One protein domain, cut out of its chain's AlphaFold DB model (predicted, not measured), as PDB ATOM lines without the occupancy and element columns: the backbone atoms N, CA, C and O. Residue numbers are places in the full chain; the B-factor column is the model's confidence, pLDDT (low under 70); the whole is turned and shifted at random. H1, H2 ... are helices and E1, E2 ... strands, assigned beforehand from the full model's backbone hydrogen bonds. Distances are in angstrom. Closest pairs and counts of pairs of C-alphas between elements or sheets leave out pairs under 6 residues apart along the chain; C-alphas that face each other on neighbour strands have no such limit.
ATOM      1  N   ILE A 411     -44.243  55.811 152.452       75.75
ATOM      2  CA  ILE A 411     -44.621  55.819 151.037       75.75
ATOM      3  C   ILE A 411     -44.503  57.254 150.519       75.75
ATOM      4  O   ILE A 411     -44.979  58.187 151.167       75.75
ATOM      5  N   GLU A 412     -43.876  57.437 149.356       77.62
ATOM      6  CA  GLU A 412     -43.811  58.737 148.678       77.62
ATOM      7  C   GLU A 412     -45.166  59.095 148.057       77.62
ATOM      8  O   GLU A 412     -45.816  58.271 147.407       77.62
ATOM      9  N   LEU A 413     -45.622  60.326 148.290       77.19
ATOM     10  CA  LEU A 413     -46.976  60.731 147.934       77.19
ATOM     11  C   LEU A 413     -47.108  61.125 146.461       77.19
ATOM     12  O   LEU A 413     -46.455  62.049 145.973       77.19
ATOM     13  N   SER A 414     -48.056  60.477 145.780       77.12
ATOM     14  CA  SER A 414     -48.480  60.870 144.435       77.12
ATOM     15  C   SER A 414     -49.184  62.234 144.435       77.12
ATOM     16  O   SER A 414     -49.798  62.630 145.427       77.12
ATOM     17  N   LEU A 415     -49.187  62.909 143.282       76.19
ATOM     18  CA  LEU A 415     -49.891  64.181 143.056       76.19
ATOM     19  C   LEU A 415     -51.375  64.143 143.474       76.19
ATOM     20  O   LEU A 415     -51.890  65.115 144.024       76.19
ATOM     21  N   ASN A 416     -52.056  63.009 143.271       72.38
ATOM     22  CA  ASN A 416     -53.454  62.828 143.676       72.38
ATOM     23  C   ASN A 416     -53.614  62.843 145.204       72.38
ATOM     24  O   ASN A 416     -54.590  63.385 145.725       72.38
ATOM     25  N   SER A 417     -52.636  62.279 145.917       79.06
ATOM     26  CA  SER A 417     -52.610  62.138 147.376       79.06
ATOM     27  C   SER A 417     -52.407  63.470 148.105       79.06
ATOM     28  O   SER A 417     -52.714  63.568 149.290       79.06
ATOM     29  N   TYR A 418     -51.950  64.521 147.415       83.06
ATOM     30  CA  TYR A 418     -51.828  65.871 147.986       83.06
ATOM     31  C   TYR A 418     -53.195  66.487 148.333       83.06
ATOM     32  O   TYR A 418     -53.271  67.422 149.125       83.06
ATOM     33  N   ASN A 419     -54.288  65.945 147.784       79.94
ATOM     34  CA  ASN A 419     -55.655  66.366 148.098       79.94
ATOM     35  C   ASN A 419     -56.204  65.758 149.405       79.94
ATOM     36  O   ASN A 419     -57.299  66.126 149.828       79.94
ATOM     37  N   ASN A 420     -55.452  64.870 150.069       83.50
ATOM     38  CA  ASN A 420     -55.822  64.269 151.354       83.50
ATOM     39  C   ASN A 420     -55.604  65.273 152.504       83.50
ATOM     40  O   ASN A 420     -54.692  65.137 153.322       83.50
ATOM     41  N   ILE A 421     -56.434  66.318 152.550       83.62
ATOM     42  CA  ILE A 421     -56.403  67.330 153.613       83.62
ATOM     43  C   ILE A 421     -56.611  66.648 154.971       83.62
ATOM     44  O   ILE A 421     -57.539  65.863 155.162       83.62
ATOM     45  N   GLY A 422     -55.734  66.964 155.921       78.88
ATOM     46  CA  GLY A 422     -55.699  66.388 157.259       78.88
ATOM     47  C   GLY A 422     -54.710  65.237 157.449       78.88
ATOM     48  O   GLY A 422     -54.421  64.922 158.601       78.88
ATOM     49  N   MET A 423     -54.169  64.658 156.371       85.00
ATOM     50  CA  MET A 423     -53.199  63.555 156.417       85.00
ATOM     51  C   MET A 423     -51.857  64.003 157.016       85.00
ATOM     52  O   MET A 423     -51.344  65.073 156.664       85.00
ATOM     53  N   GLN A 424     -51.283  63.184 157.901       88.25
ATOM     54  CA  GLN A 424     -49.941  63.402 158.452       88.25
ATOM     55  C   GLN A 424     -48.850  63.003 157.447       88.25
ATOM     56  O   GLN A 424     -48.914  61.941 156.826       88.25
ATOM     57  N   VAL A 425     -47.839  63.861 157.293       86.38
ATOM     58  CA  VAL A 425     -46.773  63.729 156.291       86.38
ATOM     59  C   VAL A 425     -45.411  64.131 156.858       86.38
ATOM     60  O   VAL A 425     -45.294  65.092 157.615       86.38
ATOM     61  N   LEU A 426     -44.363  63.416 156.462       82.69
ATOM     62  CA  LEU A 426     -42.974  63.757 156.749       82.69
ATOM     63  C   LEU A 426     -42.405  64.544 155.561       82.69
ATOM     64  O   LEU A 426     -42.483  64.081 154.421       82.69
ATOM     65  N   TYR A 427     -41.820  65.713 155.820       82.25
ATOM     66  CA  TYR A 427     -41.151  66.527 154.803       82.25
ATOM     67  C   TYR A 427     -39.827  67.076 155.337       82.25
ATOM     68  O   TYR A 427     -39.797  67.739 156.375       82.25
ATOM     69  N   ASN A 428     -38.720  66.801 154.639       76.25
ATOM     70  CA  ASN A 428     -37.355  67.139 155.075       76.25
ATOM     71  C   ASN A 428     -37.090  66.769 156.555       76.25
ATOM     72  O   ASN A 428     -36.588  67.584 157.328       76.25
ATOM     73  N   ASN A 429     -37.458  65.543 156.941       72.69
ATOM     74  CA  ASN A 429     -37.303  64.962 158.283       72.69
ATOM     75  C   ASN A 429     -38.061  65.666 159.432       72.69
ATOM     76  O   ASN A 429     -37.732  65.432 160.592       72.69
ATOM     77  N   LYS A 430     -39.091  66.476 159.144       78.62
ATOM     78  CA  LYS A 430     -40.025  67.003 160.159       78.62
ATOM     79  C   LYS A 430     -41.468  66.592 159.849       78.62
ATOM     80  O   LYS A 430     -41.829  66.482 158.675       78.62
ATOM     81  N   GLU A 431     -42.267  66.321 160.883       83.81
ATOM     82  CA  GLU A 431     -43.675  65.926 160.739       83.81
ATOM     83  C   GLU A 431     -44.599  67.147 160.595       83.81
ATOM     84  O   GLU A 431     -44.534  68.117 161.357       83.81
ATOM     85  N   TYR A 432     -45.484  67.074 159.606       88.06
ATOM     86  CA  TYR A 432     -46.486  68.076 159.272       88.06
ATOM     87  C   TYR A 432     -47.842  67.410 158.995       88.06
ATOM     88  O   TYR A 432     -47.970  66.190 158.900       88.06
ATOM     89  N   LYS A 433     -48.861  68.238 158.787       89.69
ATOM     90  CA  LYS A 433     -50.206  67.873 158.353       89.69
ATOM     91  C   LYS A 433     -50.557  68.631 157.077       89.69
ATOM     92  O   LYS A 433     -50.291  69.830 156.991       89.69
ATOM     93  N   ILE A 434     -51.173  67.981 156.090       87.12
ATOM     94  CA  ILE A 434     -51.683  68.691 154.905       87.12
ATOM     95  C   ILE A 434     -52.860  69.579 155.327       87.12
ATOM     96  O   ILE A 434     -53.894  69.069 155.757       87.12
ATOM     97  N   LEU A 435     -52.725  70.900 155.183       85.94
ATOM     98  CA  LEU A 435     -53.759  71.875 155.553       85.94
ATOM     99  C   LEU A 435     -54.593  72.316 154.343       85.94
ATOM    100  O   LEU A 435     -55.812  72.437 154.444       85.94
ATOM    101  N   LYS A 436     -53.960  72.532 153.183       85.12
ATOM    102  CA  LYS A 436     -54.652  72.872 151.927       85.12
ATOM    103  C   LYS A 436     -53.802  72.501 150.718       85.12
ATOM    104  O   LYS A 436     -52.627  72.853 150.681       85.12
ATOM    105  N   ASN A 437     -54.414  71.928 149.682       86.19
ATOM    106  CA  ASN A 437     -53.838  71.939 148.339       86.19
ATOM    107  C   ASN A 437     -54.451  73.067 147.489       86.19
ATOM    108  O   ASN A 437     -55.668  73.250 147.480       86.19
ATOM    109  N   SER A 438     -53.617  73.827 146.783       80.38
ATOM    110  CA  SER A 438     -54.021  74.837 145.797       80.38
ATOM    111  C   SER A 438     -53.469  74.418 144.434       80.38
ATOM    112  O   SER A 438     -52.435  74.910 143.980       80.38
ATOM    113  N   TYR A 439     -54.142  73.444 143.824       77.62
ATOM    114  CA  TYR A 439     -53.788  72.887 142.522       77.62
ATOM    115  C   TYR A 439     -54.156  73.843 141.379       77.62
ATOM    116  O   TYR A 439     -55.253  74.402 141.359       77.62
ATOM    117  N   ILE A 440     -53.239  74.010 140.426       68.88
ATOM    118  CA  ILE A 440     -53.399  74.823 139.218       68.88
ATOM    119  C   ILE A 440     -52.970  73.957 138.020       68.88
ATOM    120  O   ILE A 440     -51.771  73.697 137.883       68.88
ATOM    121  N   PRO A 441     -53.909  73.511 137.160       56.44
ATOM    122  CA  PRO A 441     -53.590  72.687 135.996       56.44
ATOM    123  C   PRO A 441     -52.584  73.362 135.057       56.44
ATOM    124  O   PRO A 441     -52.708  74.550 134.759       56.44
ATOM    125  N   ASN A 442     -51.593  72.603 134.589       54.19
ATOM    126  CA  ASN A 442     -50.435  73.043 133.799       54.19
ATOM    127  C   ASN A 442     -49.636  74.217 134.415       54.19
ATOM    128  O   ASN A 442     -48.819  74.838 133.734       54.19
ATOM    129  N   GLY A 443     -49.842  74.520 135.701       55.53
ATOM    130  CA  GLY A 443     -49.246  75.654 136.403       55.53
ATOM    131  C   GLY A 443     -48.482  75.259 137.666       55.53
ATOM    132  O   GLY A 443     -48.371  74.086 138.032       55.53
ATOM    133  N   MET A 444     -47.943  76.268 138.353       58.28
ATOM    134  CA  MET A 444     -47.259  76.075 139.631       58.28
ATOM    135  C   MET A 444     -48.276  76.038 140.775       58.28
ATOM    136  O   MET A 444     -48.733  77.068 141.267       58.28
ATOM    137  N   SER A 445     -48.626  74.819 141.168       77.31
ATOM    138  CA  SER A 445     -49.513  74.498 142.286       77.31
ATOM    139  C   SER A 445     -48.810  74.704 143.631       77.31
ATOM    140  O   SER A 445     -47.577  74.711 143.688       77.31
ATOM    141  N   SER A 446     -49.563  74.834 144.728       82.50
ATOM    142  CA  SER A 446     -48.985  74.930 146.077       82.50
ATOM    143  C   SER A 446     -49.697  74.071 147.125       82.50
ATOM    144  O   SER A 446     -50.902  74.190 147.351       82.50
ATOM    145  N   LEU A 447     -48.921  73.236 147.816       84.94
ATOM    146  CA  LEU A 447     -49.359  72.468 148.977       84.94
ATOM    147  C   LEU A 447     -48.980  73.226 150.251       84.94
ATOM    148  O   LEU A 447     -47.811  73.539 150.467       84.94
ATOM    149  N   THR A 448     -49.961  73.535 151.093       87.38
ATOM    150  CA  THR A 448     -49.759  74.161 152.406       87.38
ATOM    151  C   THR A 448     -49.768  73.090 153.485       87.38
ATOM    152  O   THR A 448     -50.764  72.378 153.655       87.38
ATOM    153  N   LEU A 449     -48.661  72.997 154.215       86.56
ATOM    154  CA  LEU A 449     -48.467  72.119 155.360       86.56
ATOM    155  C   LEU A 449     -48.536  72.918 156.670       86.56
ATOM    156  O   LEU A 449     -48.088  74.062 156.714       86.56
ATOM    157  N   GLU A 450     -49.057  72.310 157.730       85.75
ATOM    158  CA  GLU A 450     -49.021  72.816 159.110       85.75
ATOM    159  C   GLU A 450     -48.095  71.934 159.955       85.75
ATOM    160  O   GLU A 450     -48.149  70.709 159.859       85.75
ATOM    161  N   GLU A 451     -47.207  72.538 160.735       84.88
ATOM    162  CA  GLU A 451     -46.229  71.836 161.571       84.88
ATOM    163  C   GLU A 451     -46.888  71.234 162.822       84.88
ATOM    164  O   GLU A 451     -47.694  71.893 163.477       84.88
ATOM    165  N   LEU A 452     -46.551  69.981 163.160       75.38
ATOM    166  CA  LEU A 452     -47.184  69.251 164.273       75.38
ATOM    167  C   LEU A 452     -46.519  69.472 165.647       75.38
ATOM    168  O   LEU A 452     -47.034  68.992 166.656       75.38
ATOM    169  N   GLU A 453     -45.404  70.201 165.711       67.00
ATOM    170  CA  GLU A 453     -44.760  70.581 166.975       67.00
ATOM    171  C   GLU A 453     -45.431  71.817 167.598       67.00
ATOM    172  O   GLU A 453     -45.603  72.852 166.946       67.00
ATOM    173  N   GLU A 454     -45.786  71.731 168.886       57.72
ATOM    174  CA  GLU A 454     -46.393  72.843 169.625       57.72
ATOM    175  C   GLU A 454     -45.370  73.950 169.921       57.72
ATOM    176  O   GLU A 454     -44.717  73.969 170.965       57.72
ATOM    177  N   ASN A 455     -45.257  74.911 169.006       57.69
ATOM    178  CA  ASN A 455     -44.413  76.087 169.176       57.69
ATOM    179  C   ASN A 455     -45.061  77.059 170.191       57.69
ATOM    180  O   ASN A 455     -46.018  77.776 169.878       57.69
ATOM    181  N   THR A 456     -44.546  77.078 171.424       54.16
ATOM    182  CA  THR A 456     -44.992  77.958 172.519       54.16
ATOM    183  C   THR A 456     -44.035  79.126 172.749       54.16
ATOM    184  O   THR A 456     -42.815  78.967 172.760       54.16
ATOM    185  N   ILE A 457     -44.590  80.319 172.983       47.16
ATOM    186  CA  ILE A 457     -43.846  81.483 173.486       47.16
ATOM    187  C   ILE A 457     -44.652  82.060 174.654       47.16
ATOM    188  O   ILE A 457     -45.679  82.713 174.459       47.16
ATOM    189  N   GLY A 458     -44.210  81.757 175.879       62.00
ATOM    190  CA  GLY A 458     -45.040  81.915 177.076       62.00
ATOM    191  C   GLY A 458     -46.307  81.054 176.986       62.00
ATOM    192  O   GLY A 458     -46.291  79.982 176.384       62.00
ATOM    193  N   ASP A 459     -47.421  81.557 177.517       58.31
ATOM    194  CA  ASP A 459     -48.721  80.864 177.489       58.31
ATOM    195  C   ASP A 459     -49.392  80.839 176.097       58.31
ATOM    196  O   ASP A 459     -50.489  80.302 175.942       58.31
ATOM    197  N   THR A 460     -48.769  81.427 175.066       43.28
ATOM    198  CA  THR A 460     -49.352  81.512 173.717       43.28
ATOM    199  C   THR A 460     -48.795  80.422 172.801       43.28
ATOM    200  O   THR A 460     -47.586  80.341 172.573       43.28
ATOM    201  N   LYS A 461     -49.696  79.598 172.250       61.31
ATOM    202  CA  LYS A 461     -49.408  78.604 171.204       61.31
ATOM    203  C   LYS A 461     -49.529  79.233 169.816       61.31
ATOM    204  O   LYS A 461     -50.501  79.936 169.548       61.31
ATOM    205  N   TYR A 462     -48.590  78.917 168.930       54.69
ATOM    206  CA  TYR A 462     -48.591  79.333 167.527       54.69
ATOM    207  C   TYR A 462     -48.447  78.096 166.631       54.69
ATOM    208  O   TYR A 462     -47.579  77.265 166.892       54.69
ATOM    209  N   SER A 463     -49.253  77.966 165.571       60.06
ATOM    210  CA  SER A 463     -48.994  76.962 164.528       60.06
ATOM    211  C   SER A 463     -48.178  77.569 163.386       60.06
ATOM    212  O   SER A 463     -48.372  78.720 162.985       60.06
ATOM    213  N   VAL A 464     -47.210  76.800 162.883       74.88
ATOM    214  CA  VAL A 464     -46.313  77.217 161.800       74.88
ATOM    215  C   VAL A 464     -46.812  76.590 160.504       74.88
ATOM    216  O   VAL A 464     -46.924  75.370 160.401       74.88
ATOM    217  N   THR A 465     -47.109  77.419 159.502       79.44
ATOM    218  CA  THR A 465     -47.560  76.957 158.180       79.44
ATOM    219  C   THR A 465     -46.499  77.192 157.111       79.44
ATOM    220  O   THR A 465     -45.737  78.159 157.154       79.44
ATOM    221  N   LYS A 466     -46.426  76.273 156.145       79.50
ATOM    222  CA  LYS A 466     -45.369  76.207 155.134       79.50
ATOM    223  C   LYS A 466     -45.955  75.821 153.781       79.50
ATOM    224  O   LYS A 466     -46.444  74.708 153.610       79.50
ATOM    225  N   SER A 467     -45.875  76.729 152.813       82.38
ATOM    226  CA  SER A 467     -46.315  76.475 151.438       82.38
ATOM    227  C   SER A 467     -45.158  75.977 150.575       82.38
ATOM    228  O   SER A 467     -44.100  76.603 150.522       82.38
ATOM    229  N   ILE A 468     -45.370  74.855 149.891       81.56
ATOM    230  CA  ILE A 468     -44.405  74.189 149.012       81.56
ATOM    231  C   ILE A 468     -44.997  74.152 147.603       81.56
ATOM    232  O   ILE A 468     -46.153  73.772 147.423       81.56
ATOM    233  N   PHE A 469     -44.214  74.551 146.602       77.25
ATOM    234  CA  PHE A 469     -44.667  74.635 145.213       77.25
ATOM    235  C   PHE A 469     -44.317  73.377 144.413       77.25
ATOM    236  O   PHE A 469     -43.245  72.803 144.601       77.25
ATOM    237  N   TYR A 470     -45.210  72.970 143.508       80.50
ATOM    238  CA  TYR A 470     -45.055  71.789 142.650       80.50
ATOM    239  C   TYR A 470     -45.744  71.984 141.286       80.50
ATOM    240  O   TYR A 470     -46.497  72.941 141.094       80.50
ATOM    241  N   THR A 471     -45.508  71.083 140.331       74.38
ATOM    242  CA  THR A 471     -46.210  71.041 139.032       74.38
ATOM    243  C   THR A 471     -46.643  69.611 138.693       74.38
ATOM    244  O   THR A 471     -46.151  68.655 139.286       74.38
ATOM    245  N   GLU A 472     -47.532  69.431 137.711       70.75
ATOM    246  CA  GLU A 472     -47.921  68.091 137.225       70.75
ATOM    247  C   GLU A 472     -46.723  67.254 136.736       70.75
ATOM    248  O   GLU A 472     -46.715  66.034 136.874       70.75
ATOM    249  N   LEU A 473     -45.685  67.911 136.205       64.69
ATOM    250  CA  LEU A 473     -44.460  67.267 135.721       64.69
ATOM    251  C   LEU A 473     -43.409  67.039 136.823       64.69
ATOM    252  O   LEU A 473     -42.424  66.341 136.582       64.69
ATOM    253  N   ARG A 474     -43.575  67.640 138.010       72.44
ATOM    254  CA  ARG A 474     -42.655  67.506 139.148       72.44
ATOM    255  C   ARG A 474     -43.390  67.729 140.473       72.44
ATOM    256  O   ARG A 474     -43.642  68.867 140.875       72.44
ATOM    257  N   GLY A 475     -43.701  66.621 141.145       75.38
ATOM    258  CA  GLY A 475     -44.238  66.607 142.506       75.38
ATOM    259  C   GLY A 475     -43.235  67.089 143.563       75.38
ATOM    260  O   GLY A 475     -42.124  67.525 143.256       75.38
ATOM    261  N   ILE A 476     -43.640  67.008 144.829       79.88
ATOM    262  CA  ILE A 476     -42.827  67.422 145.975       79.88
ATOM    263  C   ILE A 476     -41.882  66.282 146.371       79.88
ATOM    264  O   ILE A 476     -42.285  65.330 147.034       79.88
ATOM    265  N   GLU A 477     -40.615  66.414 145.983       76.00
ATOM    266  CA  GLU A 477     -39.524  65.517 146.387       76.00
ATOM    267  C   GLU A 477     -39.415  65.422 147.920       76.00
ATOM    268  O   GLU A 477     -39.423  66.442 148.615       76.00
ATOM    269  N   ASN A 478     -39.253  64.199 148.440       76.62
ATOM    270  CA  ASN A 478     -39.159  63.883 149.876       76.62
ATOM    271  C   ASN A 478     -40.425  64.203 150.703       76.62
ATOM    272  O   ASN A 478     -40.316  64.490 151.899       76.62
ATOM    273  N   LEU A 479     -41.618  64.153 150.096       82.62
ATOM    274  CA  LEU A 479     -42.894  64.198 150.816       82.62
ATOM    275  C   LEU A 479     -43.458  62.781 151.009       82.62
ATOM    276  O   LEU A 479     -43.963  62.159 150.072       82.62
ATOM    277  N   LEU A 480     -43.374  62.280 152.242       84.12
ATOM    278  CA  LEU A 480     -43.700  60.897 152.598       84.12
ATOM    279  C   LEU A 480     -44.900  60.826 153.557       84.12
ATOM    280  O   LEU A 480     -45.107  61.734 154.356       84.12
ATOM    281  N   ALA A 481     -45.636  59.715 153.559       84.50
ATOM    282  CA  ALA A 481     -46.615  59.376 154.599       84.50
ATOM    283  C   ALA A 481     -46.399  57.947 155.114       84.50
ATOM    284  O   ALA A 481     -45.851  57.104 154.403       84.50
ATOM    285  N   LYS A 482     -46.844  57.656 156.341       82.69
ATOM    286  CA  LYS A 482     -46.850  56.294 156.904       82.69
ATOM    287  C   LYS A 482     -47.919  55.461 156.182       82.69
ATOM    288  O   LYS A 482     -49.031  55.948 155.989       82.69
ATOM    289  N   GLU A 483     -47.627  54.214 155.809       75.12
ATOM    290  CA  GLU A 483     -48.575  53.306 155.124       75.12
ATOM    291  C   GLU A 483     -49.892  53.155 155.920       75.12
ATOM    292  O   GLU A 483     -50.981  53.226 155.353       75.12
ATOM    293  N   SER A 484     -49.801  53.094 157.254       72.50
ATOM    294  CA  SER A 484     -50.941  53.066 158.186       72.50
ATOM    295  C   SER A 484     -51.759  54.367 158.260       72.50
ATOM    296  O   SER A 484     -52.922  54.330 158.662       72.50
ATOM    297  N   GLU A 485     -51.187  55.512 157.879       77.00
ATOM    298  CA  GLU A 485     -51.877  56.803 157.760       77.00
ATOM    299  C   GLU A 485     -52.528  56.937 156.378       77.00
ATOM    300  O   GLU A 485     -53.701  57.287 156.283       77.00
ATOM    301  N   PHE A 486     -51.803  56.582 155.314       75.19
ATOM    302  CA  PHE A 486     -52.276  56.633 153.927       75.19
ATOM    303  C   PHE A 486     -53.556  55.807 153.713       75.19
ATOM    304  O   PHE A 486     -54.532  56.298 153.141       75.19
ATOM    305  N   LEU A 487     -53.596  54.591 154.273       73.31
ATOM    306  CA  LEU A 487     -54.749  53.681 154.216       73.31
ATOM    307  C   LEU A 487     -56.030  54.233 154.876       73.31
ATOM    308  O   LEU A 487     -57.106  53.679 154.661       73.31
ATOM    309  N   LYS A 488     -55.962  55.326 155.652       77.62
ATOM    310  CA  LYS A 488     -57.149  56.004 156.214       77.62
ATOM    311  C   LYS A 488     -57.877  56.879 155.186       77.62
ATOM    312  O   LYS A 488     -59.024  57.257 155.423       77.62
TER     313      LYS A 488
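What this domain is: This is residues 411 to 488 of the 808 residues of an uncharacterized protein of Fusobacterium nucleatum subsp. animalis F0419 (UniProt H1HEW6). A strongly twisted, curled sheet of five strands makes the body, with the short helix H1 packed on it; past one end of E3 and E6 comes a slender hairpin, E4 and E5, whose residues 456 to 461 stick out. The printed part has 78 residues, with two named helices and seven named strands in the order H1 E1 E2 E3 E4 E5 E6 E7 H2. The sheet's order is E6 E3 E2 E1 E7, antiparallel throughout; the class is mostly strand. The whole is compact, radius of gyration of the C-alphas 13.2 A, yet elongated, spanning 44 by 28 by 20 A.

How they stand to each other: E6, residues 465 to 470, is an edge strand antiparallel to E3, residues 445 to 451, with N 447 and O 468 2.8 A apart. E3 forms a hairpin with E2, residues 430 to 438, with N 448 and O 436 at 2.8 A. E2 bends by 64 degrees at residue 435 and forms a hairpin with E1, residues 424 to 427, with N 425 and O 432 at 2.8 A. E1 E2 E3 are a meander, each strand the antiparallel neighbour of the one before. E7, residues 479 to 482, is the other edge strand, antiparallel to E1, with N 426 and O 480 at 2.8 A. H1, residues 415 to 419, is on the sheet at a height of 7.6 A, over none of its strands; C-alphas 419 and 437 are its closest to E2, 5.9 A. H2, residues 483 to 486, only grazes the sheet with residues 485 to 486. E4, residues 455 to 457, and E5, residues 460 to 462, form a hairpin, with N 457 and O 460 at 3.0 A; E5 runs on into E6 at 3 degrees. In H1, 0 of 1 O i to N i+4 pairs but 2 of 2 O i to N i+3 pairs are within hydrogen-bond range; H2 is too short for the former.

Where its parts are: H1 begins at C-alpha 415 (-49.891, 64.181, 143.056), and H2 ends at C-alpha 486 (-52.276, 56.633, 153.927). E2 is 21.5 A long, E3 19.7 A and E6 16.6 A.

The domain as a whole: The C-alphas farthest apart, of Asn 442 and Gly 458, are 44.5 A apart. The printed part has no cut and no long link. pLDDT is under 70 at residues 440 to 444, 453 to 463 and 473.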